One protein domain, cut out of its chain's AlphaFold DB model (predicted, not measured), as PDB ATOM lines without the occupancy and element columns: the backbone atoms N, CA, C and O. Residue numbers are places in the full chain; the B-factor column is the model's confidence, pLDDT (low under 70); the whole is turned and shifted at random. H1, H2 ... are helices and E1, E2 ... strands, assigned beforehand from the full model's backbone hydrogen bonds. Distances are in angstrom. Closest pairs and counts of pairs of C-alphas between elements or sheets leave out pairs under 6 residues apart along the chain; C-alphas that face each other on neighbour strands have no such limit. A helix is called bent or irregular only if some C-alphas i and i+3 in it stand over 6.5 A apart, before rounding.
ATOM      1  N   ALA A  16     -11.863 -41.766 -18.610       86.38
ATOM      2  CA  ALA A  16     -12.137 -42.634 -19.755       86.38
ATOM      3  C   ALA A  16     -13.269 -43.645 -19.475       86.38
ATOM      4  O   ALA A  16     -13.923 -44.115 -20.399       86.38
ATOM      5  N   SER A  17     -13.529 -43.945 -18.199       88.00
ATOM      6  CA  SER A  17     -14.551 -44.899 -17.756       88.00
ATOM      7  C   SER A  17     -15.897 -44.246 -17.415       88.00
ATOM      8  O   SER A  17     -16.783 -44.913 -16.878       88.00
ATOM      9  N   ILE A  18     -16.061 -42.941 -17.656       91.50
ATOM     10  CA  ILE A  18     -17.317 -42.237 -17.383       91.50
ATOM     11  C   ILE A  18     -18.341 -42.580 -18.467       91.50
ATOM     12  O   ILE A  18     -18.130 -42.315 -19.647       91.50
ATOM     13  N   ASN A  19     -19.490 -43.105 -18.044       93.38
ATOM     14  CA  ASN A  19     -20.650 -43.261 -18.914       93.38
ATOM     15  C   ASN A  19     -21.294 -41.875 -19.168       93.38
ATOM     16  O   ASN A  19     -21.715 -41.235 -18.195       93.38
ATOM     17  N   PRO A  20     -21.386 -41.404 -20.428       93.06
ATOM     18  CA  PRO A  20     -21.890 -40.068 -20.748       93.06
ATOM     19  C   PRO A  20     -23.353 -39.867 -20.332       93.06
ATOM     20  O   PRO A  20     -23.678 -38.829 -19.761       93.06
ATOM     21  N   ASP A  21     -24.211 -40.876 -20.503       94.38
ATOM     22  CA  ASP A  21     -25.638 -40.776 -20.169       94.38
ATOM     23  C   ASP A  21     -25.849 -40.655 -18.656       94.38
ATOM     24  O   ASP A  21     -26.686 -39.889 -18.168       94.38
ATOM     25  N   ALA A  22     -25.075 -41.423 -17.881       93.94
ATOM     26  CA  ALA A  22     -25.091 -41.329 -16.425       93.94
ATOM     27  C   ALA A  22     -24.546 -39.971 -15.966       93.94
ATOM     28  O   ALA A  22     -25.082 -39.376 -15.030       93.94
ATOM     29  N   TYR A  23     -23.505 -39.475 -16.637       94.38
ATOM     30  CA  TYR A  23     -22.899 -38.184 -16.344       94.38
ATOM     31  C   TYR A  23     -23.864 -37.027 -16.568       94.38
ATOM     32  O   TYR A  23     -23.991 -36.176 -15.693       94.38
ATOM     33  N   GLU A  24     -24.582 -37.019 -17.689       95.38
ATOM     34  CA  GLU A  24     -25.563 -35.983 -18.004       95.38
ATOM     35  C   GLU A  24     -26.702 -35.958 -16.977       95.38
ATOM     36  O   GLU A  24     -26.996 -34.909 -16.400       95.38
ATOM     37  N   LYS A  25     -27.278 -37.125 -16.658       95.19
ATOM     38  CA  LYS A  25     -28.335 -37.247 -15.639       95.19
ATOM     39  C   LYS A  25     -27.872 -36.763 -14.267       95.19
ATOM     40  O   LYS A  25     -28.586 -36.022 -13.592       95.19
ATOM     41  N   CYS A  26     -26.667 -37.159 -13.851       94.81
ATOM     42  CA  CYS A  26     -26.086 -36.680 -12.599       94.81
ATOM     43  C   CYS A  26     -25.809 -35.174 -12.656       94.81
ATOM     44  O   CYS A  26     -26.046 -34.471 -11.678       94.81
ATOM     45  N   GLY A  27     -25.333 -34.675 -13.796       93.75
ATOM     46  CA  GLY A  27     -25.075 -33.261 -14.031       93.75
ATOM     47  C   GLY A  27     -26.325 -32.429 -13.786       93.75
ATOM     48  O   GLY A  27     -26.280 -31.508 -12.981       93.75
ATOM     49  N   GLN A  28     -27.455 -32.820 -14.380       95.00
ATOM     50  CA  GLN A  28     -28.749 -32.166 -14.170       95.00
ATOM     51  C   GLN A  28     -29.198 -32.234 -12.701       95.00
ATOM     52  O   GLN A  28     -29.608 -31.225 -12.133       95.00
ATOM     53  N   ALA A  29     -29.066 -33.395 -12.052       95.12
ATOM     54  CA  ALA A  29     -29.486 -33.574 -10.660       95.12
ATOM     55  C   ALA A  29     -28.696 -32.697  -9.668       95.12
ATOM     56  O   ALA A  29     -29.254 -32.191  -8.692       95.12
ATOM     57  N   TYR A  30     -27.397 -32.505  -9.908       96.00
ATOM     58  CA  TYR A  30     -26.492 -31.805  -8.990       96.00
ATOM     59  C   TYR A  30     -26.091 -30.402  -9.462       96.00
ATOM     60  O   TYR A  30     -25.259 -29.761  -8.818       96.00
ATOM     61  N   PHE A  31     -26.685 -29.908 -10.553       94.75
ATOM     62  CA  PHE A  31     -26.363 -28.606 -11.140       94.75
ATOM     63  C   PHE A  31     -26.552 -27.448 -10.154       94.75
ATOM     64  O   PHE A  31     -25.703 -26.562 -10.068       94.75
ATOM     65  N   HIS A  32     -27.594 -27.521  -9.322       96.00
ATOM     66  CA  HIS A  32     -27.913 -26.513  -8.309       96.00
ATOM     67  C   HIS A  32     -26.741 -26.199  -7.359       96.00
ATOM     68  O   HIS A  32     -26.570 -25.051  -6.960       96.00
ATOM     69  N   TYR A  33     -25.878 -27.174  -7.035       95.81
ATOM     70  CA  TYR A  33     -24.689 -26.920  -6.211       95.81
ATOM     71  C   TYR A  33     -23.682 -25.994  -6.901       95.81
ATOM     72  O   TYR A  33     -23.001 -25.207  -6.245       95.81
ATOM     73  N   PHE A  34     -23.566 -26.089  -8.227       95.44
ATOM     74  CA  PHE A  34     -22.667 -25.245  -9.006       95.44
ATOM     75  C   PHE A  34     -23.220 -23.834  -9.176       95.44
ATOM     76  O   PHE A  34     -22.426 -22.894  -9.121       95.44
ATOM     77  N   GLU A  35     -24.536 -23.702  -9.360       94.88
ATOM     78  CA  GLU A  35     -25.236 -22.413  -9.420       94.88
ATOM     79  C   GLU A  35     -25.162 -21.683  -8.082       94.88
ATOM     80  O   GLU A  35     -24.822 -20.503  -8.031       94.88
ATOM     81  N   GLU A  36     -25.421 -22.387  -6.979       92.81
ATOM     82  CA  GLU A  36     -25.342 -21.806  -5.643       92.81
ATOM     83  C   GLU A  36     -23.926 -21.298  -5.356       92.81
ATOM     84  O   GLU A  36     -23.748 -20.160  -4.923       92.81
ATOM     85  N   LEU A  37     -22.909 -22.105  -5.664       92.31
ATOM     86  CA  LEU A  37     -21.514 -21.724  -5.481       92.31
ATOM     87  C   LEU A  37     -21.101 -20.541  -6.374       92.31
ATOM     88  O   LEU A  37     -20.297 -19.711  -5.958       92.31
ATOM     89  N   GLU A  38     -21.645 -20.451  -7.586       92.38
ATOM     90  CA  GLU A  38     -21.416 -19.325  -8.495       92.38
ATOM     91  C   GLU A  38     -22.056 -18.038  -7.988       92.38
ATOM     92  O   GLU A  38     -21.392 -17.006  -7.930       92.38
ATOM     93  N   ARG A  39     -23.303 -18.127  -7.518       92.56
ATOM     94  CA  ARG A  39     -24.031 -17.021  -6.889       92.56
ATOM     95  C   ARG A  39     -23.295 -16.473  -5.667       92.56
ATOM     96  O   ARG A  39     -23.361 -15.279  -5.396       92.56
ATOM     97  N   LEU A  40     -22.605 -17.336  -4.920       89.81
ATOM     98  CA  LEU A  40     -21.797 -16.936  -3.768       89.81
ATOM     99  C   LEU A  40     -20.515 -16.185  -4.159       89.81
ATOM    100  O   LEU A  40     -19.998 -15.420  -3.344       89.81
ATOM    101  N   GLY A  41     -19.979 -16.414  -5.359       89.00
ATOM    102  CA  GLY A  41     -18.762 -15.764  -5.841       89.00
ATOM    103  C   GLY A  41     -17.513 -16.023  -4.980       89.00
ATOM    104  O   GLY A  41     -17.508 -16.901  -4.108       89.00
ATOM    105  N   PRO A  42     -16.415 -15.288  -5.223       88.44
ATOM    106  CA  PRO A  42     -15.195 -15.383  -4.426       88.44
ATOM    107  C   PRO A  42     -15.430 -14.991  -2.964       88.44
ATOM    108  O   PRO A  42     -16.253 -14.130  -2.656       88.44
ATOM    109  N   LEU A  43     -14.708 -15.624  -2.040       81.94
ATOM    110  CA  LEU A  43     -14.789 -15.271  -0.626       81.94
ATOM    111  C   LEU A  43     -13.977 -13.999  -0.334       81.94
ATOM    112  O   LEU A  43     -12.755 -13.996  -0.493       81.94
ATOM    113  N   ASP A  44     -14.633 -12.957   0.180       74.62
ATOM    114  CA  ASP A  44     -13.962 -11.734   0.634       74.62
ATOM    115  C   ASP A  44     -13.052 -12.015   1.839       74.62
ATOM    116  O   ASP A  44     -13.466 -12.087   3.001       74.62
ATOM    117  N   THR A  45     -11.758 -12.156   1.562       63.81
ATOM    118  CA  THR A  45     -10.731 -12.457   2.569       63.81
ATOM    119  C   THR A  45     -10.514 -11.320   3.577       63.81
ATOM    120  O   THR A  45      -9.998 -11.571   4.671       63.81
ATOM    121  N   PRO A  66      -7.995 -39.801   3.217       83.25
ATOM    122  CA  PRO A  66      -9.379 -39.905   2.790       83.25
ATOM    123  C   PRO A  66      -9.530 -41.103   1.854       83.25
ATOM    124  O   PRO A  66      -8.650 -41.401   1.045       83.25
ATOM    125  N   LEU A  67     -10.658 -41.797   1.982       83.06
ATOM    126  CA  LEU A  67     -10.942 -42.996   1.194       83.06
ATOM    127  C   LEU A  67     -11.036 -42.694  -0.306       83.06
ATOM    128  O   LEU A  67     -10.576 -43.505  -1.102       83.06
ATOM    129  N   SER A  68     -11.564 -41.519  -0.653       83.94
ATOM    130  CA  SER A  68     -11.668 -40.974  -2.012       83.94
ATOM    131  C   SER A  68     -10.320 -40.730  -2.691       83.94
ATOM    132  O   SER A  68     -10.283 -40.508  -3.892       83.94
ATOM    133  N   GLY A  69      -9.220 -40.695  -1.931       86.06
ATOM    134  CA  GLY A  69      -7.924 -40.284  -2.459       86.06
ATOM    135  C   GLY A  69      -7.728 -38.775  -2.575       86.06
ATOM    136  O   GLY A  69      -6.597 -38.349  -2.784       86.06
ATOM    137  N   VAL A  70      -8.772 -37.966  -2.370       89.44
ATOM    138  CA  VAL A  70      -8.737 -36.499  -2.504       89.44
ATOM    139  C   VAL A  70      -9.163 -35.852  -1.192       89.44
ATOM    140  O   VAL A  70     -10.210 -36.188  -0.630       89.44
ATOM    141  N   ARG A  71      -8.367 -34.913  -0.673       89.25
ATOM    142  CA  ARG A  71      -8.784 -34.111   0.490       89.25
ATOM    143  C   ARG A  71      -9.932 -33.185   0.119       89.25
ATOM    144  O   ARG A  71      -9.926 -32.615  -0.959       89.25
ATOM    145  N   GLY A  72     -10.908 -33.046   1.011       89.44
ATOM    146  CA  GLY A  72     -12.125 -32.273   0.755       89.44
ATOM    147  C   GLY A  72     -13.268 -33.077   0.122       89.44
ATOM    148  O   GLY A  72     -14.400 -32.605   0.147       89.44
ATOM    149  N   ILE A  73     -13.014 -34.305  -0.360       92.88
ATOM    150  CA  ILE A  73     -14.061 -35.237  -0.811       92.88
ATOM    151  C   ILE A  73     -14.177 -36.378   0.191       92.88
ATOM    152  O   ILE A  73     -13.278 -37.213   0.319       92.88
ATOM    153  N   TYR A  74     -15.297 -36.441   0.897       91.00
ATOM    154  CA  TYR A  74     -15.556 -37.466   1.899       91.00
ATOM    155  C   TYR A  74     -16.456 -38.553   1.325       91.00
ATOM    156  O   TYR A  74     -17.422 -38.267   0.625       91.00
ATOM    157  N   TYR A  75     -16.144 -39.809   1.639       89.38
ATOM    158  CA  TYR A  75     -16.928 -40.957   1.199       89.38
ATOM    159  C   TYR A  75     -17.630 -41.617   2.382       89.38
ATOM    160  O   TYR A  75     -16.982 -42.044   3.341       89.38
ATOM    161  N   THR A  76     -18.949 -41.749   2.286       85.69
ATOM    162  CA  THR A  76     -19.782 -42.406   3.295       85.69
ATOM    163  C   THR A  76     -20.840 -43.277   2.636       85.69
ATOM    164  O   THR A  76     -21.826 -42.765   2.126       85.69
ATOM    165  N   ARG A  77     -20.671 -44.606   2.695       81.38
ATOM    166  CA  ARG A  77     -21.722 -45.602   2.394       81.38
ATOM    167  C   ARG A  77     -22.554 -45.300   1.126       81.38
ATOM    168  O   ARG A  77     -23.775 -45.260   1.206       81.38
ATOM    169  N   GLY A  78     -21.914 -45.106  -0.026       85.56
ATOM    170  CA  GLY A  78     -22.639 -44.812  -1.275       85.56
ATOM    171  C   GLY A  78     -22.866 -43.325  -1.566       85.56
ATOM    172  O   GLY A  78     -23.616 -42.979  -2.469       85.56
ATOM    173  N   THR A  79     -22.242 -42.438  -0.788       92.19
ATOM    174  CA  THR A  79     -22.376 -40.987  -0.960       92.19
ATOM    175  C   THR A  79     -21.012 -40.311  -0.949       92.19
ATOM    176  O   THR A  79     -20.153 -40.645  -0.120       92.19
ATOM    177  N   TRP A  80     -20.826 -39.358  -1.856       94.25
ATOM    178  CA  TRP A  80     -19.728 -38.400  -1.843       94.25
ATOM    179  C   TRP A  80     -20.194 -37.111  -1.182       94.25
ATOM    180  O   TRP A  80     -21.332 -36.687  -1.370       94.25
ATOM    181  N   ARG A  81     -19.323 -36.481  -0.399       95.00
ATOM    182  CA  ARG A  81     -19.618 -35.204   0.250       95.00
ATOM    183  C   ARG A  81     -18.498 -34.212   0.032       95.00
ATOM    184  O   ARG A  81     -17.333 -34.551   0.239       95.00
ATOM    185  N   VAL A  82     -18.874 -32.990  -0.313       95.44
ATOM    186  CA  VAL A  82     -17.978 -31.838  -0.436       95.44
ATOM    187  C   VAL A  82     -18.509 -30.752   0.482       95.44
ATOM    188  O   VAL A  82     -19.717 -30.543   0.552       95.44
ATOM    189  N   GLN A  83     -17.621 -30.094   1.219       94.50
ATOM    190  CA  GLN A  83     -17.995 -29.021   2.133       94.50
ATOM    191  C   GLN A  83     -17.285 -27.730   1.750       94.50
ATOM    192  O   GLN A  83     -16.104 -27.760   1.403       94.50
ATOM    193  N   TYR A  84     -17.989 -26.606   1.848       93.62
ATOM    194  CA  TYR A  84     -17.434 -25.279   1.593       93.62
ATOM    195  C   TYR A  84     -18.039 -24.225   2.521       93.62
ATOM    196  O   TYR A  84     -19.017 -24.475   3.222       93.62
ATOM    197  N   ARG A  85     -17.422 -23.042   2.548       91.62
ATOM    198  CA  ARG A  85     -17.864 -21.882   3.330       91.62
ATOM    199  C   ARG A  85     -18.926 -21.085   2.564       91.62
ATOM    200  O   ARG A  85     -18.635 -20.575   1.478       91.62
ATOM    201  N   GLY A  86     -20.123 -20.972   3.134       88.62
ATOM    202  CA  GLY A  86     -21.238 -20.153   2.652       88.62
ATOM    203  C   GLY A  86     -21.043 -18.655   2.912       88.62
ATOM    204  O   GLY A  86     -19.927 -18.202   3.183       88.62
ATOM    205  N   THR A  87     -22.115 -17.870   2.795       83.69
ATOM    206  CA  THR A  87     -22.075 -16.397   2.909       83.69
ATOM    207  C   THR A  87     -21.642 -15.941   4.300       83.69
ATOM    208  O   THR A  87     -20.724 -15.134   4.424       83.69
ATOM    209  N   ASP A  88     -22.215 -16.544   5.342       81.31
ATOM    210  CA  ASP A  88     -22.024 -16.115   6.735       81.31
ATOM    211  C   ASP A  88     -20.969 -16.952   7.475       81.31
ATOM    212  O   ASP A  88     -20.977 -17.092   8.698       81.31
ATOM    213  N   GLY A  89     -20.051 -17.573   6.726       77.00
ATOM    214  CA  GLY A  89     -19.072 -18.514   7.279       77.00
ATOM    215  C   GLY A  89     -19.676 -19.852   7.723       77.00
ATOM    216  O   GLY A  89     -18.965 -20.681   8.296       77.00
ATOM    217  N   GLU A  90     -20.959 -20.081   7.436       88.56
ATOM    218  CA  GLU A  90     -21.617 -21.378   7.575       88.56
ATOM    219  C   GLU A  90     -20.948 -22.438   6.692       88.56
ATOM    220  O   GLU A  90     -20.384 -22.133   5.639       88.56
ATOM    221  N   ILE A  91     -20.979 -23.697   7.125       90.75
ATOM    222  CA  ILE A  91     -20.430 -24.803   6.336       90.75
ATOM    223  C   ILE A  91     -21.574 -25.443   5.561       90.75
ATOM    224  O   ILE A  91     -22.415 -26.131   6.141       90.75
ATOM    225  N   VAL A  92     -21.563 -25.261   4.245       92.81
ATOM    226  CA  VAL A  92     -22.487 -25.920   3.322       92.81
ATOM    227  C   VAL A  92     -21.928 -27.297   2.971       92.81
ATOM    228  O   VAL A  92     -20.725 -27.448   2.753       92.81
ATOM    229  N   SER A  93     -22.786 -28.321   2.949       94.12
ATOM    230  CA  SER A  93     -22.409 -29.705   2.641       94.12
ATOM    231  C   SER A  93     -23.184 -30.216   1.429       94.12
ATOM    232  O   SER A  93     -24.346 -30.591   1.551       94.12
ATOM    233  N   CYS A  94     -22.508 -30.332   0.292       95.06
ATOM    234  CA  CYS A  94     -23.044 -30.942  -0.922       95.06
ATOM    235  C   CYS A  94     -22.936 -32.460  -0.835       95.06
ATOM    236  O   CYS A  94     -21.887 -32.987  -0.448       95.06
ATOM    237  N   VAL A  95     -24.008 -33.166  -1.193       95.94
ATOM    238  CA  VAL A  95     -24.082 -34.628  -1.115       95.94
ATOM    239  C   VAL A  95     -24.418 -35.188  -2.489       95.94
ATOM    240  O   VAL A  95     -25.448 -34.860  -3.062       95.94
ATOM    241  N   PHE A  96     -23.563 -36.074  -2.992       95.94
ATOM    242  CA  PHE A  96     -23.751 -36.762  -4.262       95.94
ATOM    243  C   PHE A  96     -23.980 -38.244  -3.985       95.94
ATOM    244  O   PHE A  96     -23.085 -38.947  -3.508       95.94
ATOM    245  N   ASN A  97     -25.195 -38.710  -4.244       94.12
ATOM    246  CA  ASN A  97     -25.595 -40.095  -4.034       94.12
ATOM    247  C   ASN A  97     -25.355 -40.910  -5.303       94.12
ATOM    248  O   ASN A  97     -25.584 -40.412  -6.404       94.12
ATOM    249  N   TYR A  98     -24.966 -42.173  -5.141       92.69
ATOM    250  CA  TYR A  98     -24.948 -43.129  -6.241       92.69
ATOM    251  C   TYR A  98     -25.600 -44.455  -5.850       92.69
ATOM    252  O   TYR A  98     -25.587 -44.870  -4.689       92.69
ATOM    253  N   ASP A  99     -26.139 -45.133  -6.852       89.62
ATOM    254  CA  ASP A  99     -26.819 -46.426  -6.764       89.62
ATOM    255  C   ASP A  99     -26.123 -47.518  -7.598       89.62
ATOM    256  O   ASP A  99     -26.166 -48.701  -7.258       89.62
ATOM    257  N   SER A 100     -25.421 -47.113  -8.654       90.06
ATOM    258  CA  SER A 100     -24.771 -47.975  -9.636       90.06
ATOM    259  C   SER A 100     -23.300 -47.603  -9.841       90.06
ATOM    260  O   SER A 100     -22.832 -46.545  -9.413       90.06
ATOM    261  N   LYS A 101     -22.551 -48.500 -10.495       88.88
ATOM    262  CA  LYS A 101     -21.132 -48.297 -10.827       88.88
ATOM    263  C   LYS A 101     -20.926 -47.041 -11.684       88.88
ATOM    264  O   LYS A 101     -20.037 -46.246 -11.394       88.88
ATOM    265  N   ASP A 102     -21.752 -46.859 -12.704       89.38
ATOM    266  CA  ASP A 102     -21.605 -45.751 -13.650       89.38
ATOM    267  C   ASP A 102     -21.889 -44.409 -12.964       89.38
ATOM    268  O   ASP A 102     -21.121 -43.454 -13.091       89.38
ATOM    269  N   VAL A 103     -22.936 -44.371 -12.132       93.44
ATOM    270  CA  VAL A 103     -23.287 -43.198 -11.318       93.44
ATOM    271  C   VAL A 103     -22.202 -42.910 -10.278       93.44
ATOM    272  O   VAL A 103     -21.925 -41.747  -9.998       93.44
ATOM    273  N   LEU A 104     -21.524 -43.925  -9.733       93.19
ATOM    274  CA  LEU A 104     -20.421 -43.734  -8.786       93.19
ATOM    275  C   LEU A 104     -19.289 -42.900  -9.390       93.19
ATOM    276  O   LEU A 104     -18.841 -41.945  -8.753       93.19
ATOM    277  N   ILE A 105     -18.829 -43.258 -10.592       92.56
ATOM    278  CA  ILE A 105     -17.714 -42.570 -11.260       92.56
ATOM    279  C   ILE A 105     -18.158 -41.167 -11.694       92.56
ATOM    280  O   ILE A 105     -17.441 -40.194 -11.453       92.56
ATOM    281  N   ALA A 106     -19.368 -41.040 -12.249       94.06
ATOM    282  CA  ALA A 106     -19.926 -39.754 -12.662       94.06
ATOM    283  C   ALA A 106     -20.072 -38.770 -11.489       94.06
ATOM    284  O   ALA A 106     -19.598 -37.635 -11.546       94.06
ATOM    285  N   THR A 107     -20.680 -39.211 -10.387       95.12
ATOM    286  CA  THR A 107     -20.861 -38.380  -9.186       95.12
ATOM    287  C   THR A 107     -19.549 -38.040  -8.497       95.12
ATOM    288  O   THR A 107     -19.426 -36.952  -7.934       95.12
ATOM    289  N   PHE A 108     -18.554 -38.927  -8.567       94.94
ATOM    290  CA  PHE A 108     -17.211 -38.626  -8.092       94.94
ATOM    291  C   PHE A 108     -16.567 -37.487  -8.898       94.94
ATOM    292  O   PHE A 108     -16.054 -36.544  -8.294       94.94
ATOM    293  N   ASP A 109     -16.627 -37.527 -10.235       94.75
ATOM    294  CA  ASP A 109     -16.084 -36.450 -11.077       94.75
ATOM    295  C   ASP A 109     -16.810 -35.120 -10.827       94.75
ATOM    296  O   ASP A 109     -16.156 -34.087 -10.688       94.75
ATOM    297  N   LEU A 110     -18.141 -35.130 -10.684       95.44
ATOM    298  CA  LEU A 110     -18.912 -33.926 -10.345       95.44
ATOM    299  C   LEU A 110     -18.510 -33.351  -8.983       95.44
ATOM    300  O   LEU A 110     -18.256 -32.151  -8.872       95.44
ATOM    301  N   ALA A 111     -18.374 -34.195  -7.958       95.62
ATOM    302  CA  ALA A 111     -17.883 -33.773  -6.649       95.62
ATOM    303  C   ALA A 111     -16.462 -33.189  -6.737       95.62
ATOM    304  O   ALA A 111     -16.159 -32.171  -6.109       95.62
ATOM    305  N   PHE A 112     -15.593 -33.795  -7.548       94.31
ATOM    306  CA  PHE A 112     -14.235 -33.311  -7.779       94.31
ATOM    307  C   PHE A 112     -14.213 -31.951  -8.486       94.31
ATOM    308  O   PHE A 112     -13.501 -31.044  -8.049       94.31
ATOM    309  N   ARG A 113     -15.038 -31.761  -9.523       94.19
ATOM    310  CA  ARG A 113     -15.193 -30.469 -10.208       94.19
ATOM    311  C   ARG A 113     -15.744 -29.394  -9.279       94.19
ATOM    312  O   ARG A 113     -15.210 -28.285  -9.265       94.19
ATOM    313  N   LEU A 114     -16.754 -29.722  -8.470       95.44
ATOM    314  CA  LEU A 114     -17.301 -28.791  -7.485       95.44
ATOM    315  C   LEU A 114     -16.212 -28.352  -6.501       95.44
ATOM    316  O   LEU A 114     -16.024 -27.158  -6.291       95.44
ATOM    317  N   LEU A 115     -15.441 -29.297  -5.952       94.69
ATOM    318  CA  LEU A 115     -14.343 -28.986  -5.037       94.69
ATOM    319  C   LEU A 115     -13.293 -28.063  -5.679       94.69
ATOM    320  O   LEU A 115     -12.804 -27.143  -5.029       94.69
ATOM    321  N   ARG A 116     -12.961 -28.264  -6.958       92.81
ATOM    322  CA  ARG A 116     -12.051 -27.361  -7.680       92.81
ATOM    323  C   ARG A 116     -12.628 -25.951  -7.792       92.81
ATOM    324  O   ARG A 116     -11.908 -24.997  -7.519       92.81
ATOM    325  N   LYS A 117     -13.923 -25.812  -8.103       93.75
ATOM    326  CA  LYS A 117     -14.603 -24.505  -8.118       93.75
ATOM    327  C   LYS A 117     -14.584 -23.859  -6.725       93.75
ATOM    328  O   LYS A 117     -14.261 -22.683  -6.611       93.75
ATOM    329  N   VAL A 118     -14.812 -24.630  -5.659       93.44
ATOM    330  CA  VAL A 118     -14.725 -24.157  -4.261       93.44
ATOM    331  C   VAL A 118     -13.341 -23.589  -3.938       93.44
ATOM    332  O   VAL A 118     -13.242 -22.530  -3.318       93.44
ATOM    333  N   ILE A 119     -12.279 -24.285  -4.351       90.25
ATOM    334  CA  ILE A 119     -10.887 -23.869  -4.128       90.25
ATOM    335  C   ILE A 119     -10.569 -22.602  -4.917       90.25
ATOM    336  O   ILE A 119     -10.011 -21.661  -4.358       90.25
ATOM    337  N   ASN A 120     -10.981 -22.540  -6.185       90.94
ATOM    338  CA  ASN A 120     -10.780 -21.360  -7.028       90.94
ATOM    339  C   ASN A 120     -11.450 -20.109  -6.438       90.94
ATOM    340  O   ASN A 120     -10.918 -19.011  -6.559       90.94
ATOM    341  N   LEU A 121     -12.587 -20.276  -5.758       90.19
ATOM    342  CA  LEU A 121     -13.299 -19.192  -5.075       90.19
ATOM    343  C   LEU A 121     -12.784 -18.919  -3.649       90.19
ATOM    344  O   LEU A 121     -13.331 -18.063  -2.955       90.19
ATOM    345  N   GLY A 122     -11.770 -19.650  -3.173       88.06
ATOM    346  CA  GLY A 122     -11.220 -19.501  -1.820       88.06
ATOM    347  C   GLY A 122     -12.180 -19.923  -0.700       88.06
ATOM    348  O   GLY A 122     -11.975 -19.568   0.461       88.06
ATOM    349  N   ARG A 123     -13.231 -20.689  -1.020       90.19
ATOM    350  CA  ARG A 123     -14.297 -21.106  -0.086       90.19
ATOM    351  C   ARG A 123     -14.038 -22.454   0.587       90.19
ATOM    352  O   ARG A 123     -14.909 -22.979   1.279       90.19
ATOM    353  N   GLN A 124     -12.856 -23.032   0.409       90.75
ATOM    354  CA  GLN A 124     -12.480 -24.301   1.032       90.75
ATOM    355  C   GLN A 124     -12.515 -24.240   2.567       90.75
ATOM    356  O   GLN A 124     -12.165 -23.237   3.199       90.75
ATOM    357  N   VAL A 125     -12.941 -25.333   3.197       88.06
ATOM    358  CA  VAL A 125     -12.994 -25.413   4.662       88.06
ATOM    359  C   VAL A 125     -11.576 -25.453   5.217       88.06
ATOM    360  O   VAL A 125     -11.263 -24.712   6.158       88.06
ATOM    361  N   LYS A 126     -10.717 -26.275   4.606       86.50
ATOM    362  CA  LYS A 126      -9.327 -26.470   5.008       86.50
ATOM    363  C   LYS A 126      -8.360 -26.076   3.897       86.50
ATOM    364  O   LYS A 126      -8.654 -26.191   2.710       86.50
ATOM    365  N   SER A 127      -7.169 -25.635   4.288       84.00
ATOM    366  CA  SER A 127      -6.130 -25.226   3.340       84.00
ATOM    367  C   SER A 127      -5.614 -26.395   2.495       84.00
ATOM    368  O   SER A 127      -5.183 -26.178   1.372       84.00
ATOM    369  N   GLU A 128      -5.687 -27.626   3.007       82.50
ATOM    370  CA  GLU A 128      -5.248 -28.832   2.299       82.50
ATOM    371  C   GLU A 128      -6.313 -29.487   1.400       82.50
ATOM    372  O   GLU A 128      -6.046 -30.539   0.810       82.50
ATOM    373  N   ASP A 129      -7.527 -28.934   1.326       85.56
ATOM    374  CA  ASP A 129      -8.577 -29.455   0.446       85.56
ATOM    375  C   ASP A 129      -8.150 -29.321  -1.031       85.56
ATOM    376  O   ASP A 129      -7.522 -28.343  -1.430       85.56
ATOM    377  N   GLY A 130      -8.442 -30.338  -1.849       81.12
ATOM    378  CA  GLY A 130      -8.008 -30.431  -3.251       81.12
ATOM    379  C   GLY A 130      -6.694 -31.169  -3.484       81.12
ATOM    380  O   GLY A 130      -6.390 -31.514  -4.625       81.12
ATOM    381  N   MET A 131      -5.934 -31.477  -2.428       83.62
ATOM    382  CA  MET A 131      -4.749 -32.325  -2.551       83.62
ATOM    383  C   MET A 131      -5.131 -33.765  -2.920       83.62
ATOM    384  O   MET A 131      -5.873 -34.435  -2.190       83.62
ATOM    385  N   ILE A 132      -4.560 -34.260  -4.018       83.44
ATOM    386  CA  ILE A 132      -4.650 -35.659  -4.444       83.44
ATOM    387  C   ILE A 132      -3.572 -36.460  -3.697       83.44
ATOM    388  O   ILE A 132      -2.387 -36.155  -3.782       83.44
ATOM    389  N   ILE A 133      -3.982 -37.466  -2.921       79.50
ATOM    390  CA  ILE A 133      -3.106 -38.296  -2.066       79.50
ATOM    391  C   ILE A 133      -2.940 -39.718  -2.621       79.50
ATOM    392  O   ILE A 133      -2.023 -40.448  -2.236       79.50
ATOM    393  N   THR A 134      -3.862 -40.179  -3.460       78.69
ATOM    394  CA  THR A 134      -3.706 -41.416  -4.237       78.69
ATOM    395  C   THR A 134      -3.983 -41.133  -5.685       78.69
ATOM    396  O   THR A 134      -4.826 -40.296  -5.993       78.69
ATOM    397  N   GLU A 135      -3.364 -41.930  -6.543       81.31
ATOM    398  CA  GLU A 135      -3.811 -42.088  -7.916       81.31
ATOM    399  C   GLU A 135      -5.315 -42.376  -7.956       81.31
ATOM    400  O   GLU A 135      -5.855 -43.159  -7.162       81.31
ATOM    401  N   LEU A 136      -5.989 -41.664  -8.851       83.38
ATOM    402  CA  LEU A 136      -7.422 -41.748  -9.065       83.38
ATOM    403  C   LEU A 136      -7.659 -42.694 -10.236       83.38
ATOM    404  O   LEU A 136      -7.723 -42.271 -11.387       83.38
ATOM    405  N   THR A 137      -7.735 -43.987  -9.939       85.81
ATOM    406  CA  THR A 137      -8.054 -45.024 -10.924       85.81
ATOM    407  C   THR A 137      -9.496 -45.491 -10.766       85.81
ATOM    408  O   THR A 137     -10.068 -45.436  -9.672       85.81
ATOM    409  N   GLU A 138     -10.088 -45.981 -11.857       86.62
ATOM    410  CA  GLU A 138     -11.423 -46.585 -11.831       86.62
ATOM    411  C   GLU A 138     -11.486 -47.725 -10.806       86.62
ATOM    412  O   GLU A 138     -12.347 -47.730  -9.928       86.62
ATOM    413  N   GLU A 139     -10.530 -48.657 -10.861       86.69
ATOM    414  CA  GLU A 139     -10.466 -49.816  -9.965       86.69
ATOM    415  C   GLU A 139     -10.537 -49.412  -8.493       86.69
ATOM    416  O   GLU A 139     -11.216 -50.052  -7.685       86.69
ATOM    417  N   ARG A 140      -9.887 -48.298  -8.142       86.62
ATOM    418  CA  ARG A 140      -9.881 -47.797  -6.776       86.62
ATOM    419  C   ARG A 140     -11.258 -47.320  -6.332       86.62
ATOM    420  O   ARG A 140     -11.656 -47.591  -5.195       86.62
ATOM    421  N   LEU A 141     -11.970 -46.616  -7.206       86.94
ATOM    422  CA  LEU A 141     -13.334 -46.159  -6.957       86.94
ATOM    423  C   LEU A 141     -14.292 -47.352  -6.798       86.94
ATOM    424  O   LEU A 141     -15.108 -47.367  -5.874       86.94
ATOM    425  N   LEU A 142     -14.125 -48.405  -7.601       87.38
ATOM    426  CA  LEU A 142     -14.919 -49.636  -7.493       87.38
ATOM    427  C   LEU A 142     -14.610 -50.439  -6.228       87.38
ATOM    428  O   LEU A 142     -15.509 -51.000  -5.600       87.38
ATOM    429  N   ASP A 143     -13.353 -50.467  -5.801       87.38
ATOM    430  CA  ASP A 143     -12.961 -51.110  -4.553       87.38
ATOM    431  C   ASP A 143     -13.614 -50.457  -3.326       87.38
ATOM    432  O   ASP A 143     -13.924 -51.145  -2.347       87.38
ATOM    433  N   LEU A 144     -13.864 -49.143  -3.361       84.56
ATOM    434  CA  LEU A 144     -14.607 -48.443  -2.306       84.56
ATOM    435  C   LEU A 144     -16.071 -48.884  -2.240       84.56
ATOM    436  O   LEU A 144     -16.614 -49.025  -1.136       84.56
ATOM    437  N   ASP A 145     -16.698 -49.130  -3.387       85.12
ATOM    438  CA  ASP A 145     -18.056 -49.668  -3.468       85.12
ATOM    439  C   ASP A 145     -18.117 -51.103  -2.930       85.12
ATOM    440  O   ASP A 145     -18.886 -51.396  -2.009       85.12
ATOM    441  N   ARG A 146     -17.206 -51.977  -3.386       86.88
ATOM    442  CA  ARG A 146     -17.091 -53.363  -2.893       86.88
ATOM    443  C   ARG A 146     -16.923 -53.411  -1.373       86.88
ATOM    444  O   ARG A 146     -17.649 -54.125  -0.680       86.88
ATOM    445  N   ARG A 147     -16.004 -52.607  -0.823       82.50
ATOM    446  CA  ARG A 147     -15.755 -52.525   0.632       82.50
ATOM    447  C   ARG A 147     -16.953 -51.971   1.407       82.50
ATOM    448  O   ARG A 147     -17.162 -52.364   2.554       82.50
ATOM    449  N   SER A 148     -17.716 -51.057   0.812       79.81
ATOM    450  CA  SER A 148     -18.926 -50.486   1.412       79.81
ATOM    451  C   SER A 148     -20.055 -51.515   1.491       79.81
ATOM    452  O   SER A 148     -20.649 -51.692   2.556       79.81
ATOM    453  N   LYS A 149     -20.281 -52.267   0.407       77.88
ATOM    454  CA  LYS A 149     -21.285 -53.340   0.331       77.88
ATOM    455  C   LYS A 149     -20.985 -54.485   1.302       77.88
ATOM    456  O   LYS A 149     -21.868 -54.900   2.045       77.88
ATOM    457  N   MET A 150     -19.721 -54.900   1.424       70.38
ATOM    458  CA  MET A 150     -19.308 -55.959   2.364       70.38
ATOM    459  C   MET A 150     -19.578 -55.628   3.841       70.38
ATOM    460  O   MET A 150     -19.728 -56.528   4.665       70.38
ATOM    461  N   ARG A 151     -19.652 -54.341   4.205       64.19
ATOM    462  CA  ARG A 151     -19.980 -53.929   5.579       64.19
ATOM    463  C   ARG A 151     -21.478 -53.964   5.877       64.19
ATOM    464  O   ARG A 151     -21.817 -54.126   7.046       64.19
ATOM    465  N   LYS A 152     -22.353 -53.835   4.869       59.59
ATOM    466  CA  LYS A 152     -23.813 -53.923   5.057       59.59
ATOM    467  C   LYS A 152     -24.222 -55.337   5.482       59.59
ATOM    468  O   LYS A 152     -24.843 -55.504   6.526       59.59
ATOM    469  N   ASN A 153     -23.688 -56.355   4.805       54.94
ATOM    470  CA  ASN A 153     -24.023 -57.760   5.071       54.94
ATOM    471  C   ASN A 153     -23.673 -58.251   6.486       54.94
ATOM    472  O   ASN A 153     -24.213 -59.261   6.925       54.94
ATOM    473  N   LYS A 154     -22.779 -57.564   7.209       53.06
ATOM    474  CA  LYS A 154     -22.399 -57.951   8.575       53.06
ATOM    475  C   LYS A 154     -23.318 -57.366   9.655       53.06
ATOM    476  O   LYS A 154     -23.331 -57.901  10.757       53.06
ATOM    477  N   GLN A 155     -24.054 -56.288   9.364       51.72
ATOM    478  CA  GLN A 155     -25.032 -55.721  10.307       51.72
ATOM    479  C   GLN A 155     -26.426 -56.336  10.132       51.72
ATOM    480  O   GLN A 155     -27.129 -56.518  11.122       51.72
ATOM    481  N   ASP A 156     -26.781 -56.753   8.915       49.62
ATOM    482  CA  ASP A 156     -28.081 -57.389   8.662       49.62
ATOM    483  C   ASP A 156     -28.116 -58.860   9.124       49.62
ATOM    484  O   ASP A 156     -29.171 -59.394   9.446       49.62
TER     485      ASP A 156
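AT A GLANCE: This is residues 16 to 45 and 66 to 156 of the 356 residues of an uncharacterized protein of Babesia bovis (UniProt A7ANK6). A small antiparallel sheet, E1 E2 E3 in that order, forms one layer, and the long helix H2 packs along one of its faces with arm H1b of the bent helix H1 beside it: two layers, helices over one face. Arm H1a slants against residues 102 to 110 of H2, and H3 makes a corner with residues 101 to 105 of H2. The printed part has 121 residues, with H1 E1 E2 E3 H2 H3 along the chain, mixed in class; it is compact, radius of gyration of the C-alphas 14.8 A, with an elongated outline of 46 by 29 by 28 A.

IN THESE COORDINATES: Find E1, residues 73 to 76, then E2, residues 79 to 85, 20.1 A, and E3, residues 91 to 97, 19.2 A. H2, residues 101 to 120, runs 29.1 A from C-alpha 101 at (-21.132, -48.297, -10.827). H1, residues 20 to 40, was assigned as one helix by its hydrogen bonds but is bent: C-alphas 29 and 32 are 7.6 A apart, between arms H1a, 20 to 29, and H1b, 32 to 40. H3, residues 138 to 156, runs 28.5 A to C-alpha 156 at (-28.081, -57.389, 8.662).

HOW THE PARTS SIT: The sheet is a meander, each strand the antiparallel neighbour of the one before; look for N 74 and O 81 at 2.9 A, and N 82 and O 94 at 3.0 A, within hydrogen-bond range. H2 is on the sheet at a height of 8.8 A, along the strands; H1b is on the same face. H1b touches H2 at Phe 34 and Leu 114, closest C-alphas 6.6 A, at a shallow tilt of 0 degrees. Each O i to N i+4 pair is within range in H1a, H1b and H2, and 10 of 15 in H3.

THE WHOLE: Residues 46 to 65 are not printed, a gap of 27.5 A between C-alphas 45 and 66. The link from H2 to H3 is long; residues 45 and 151 to 156 are under 70 in pLDDT.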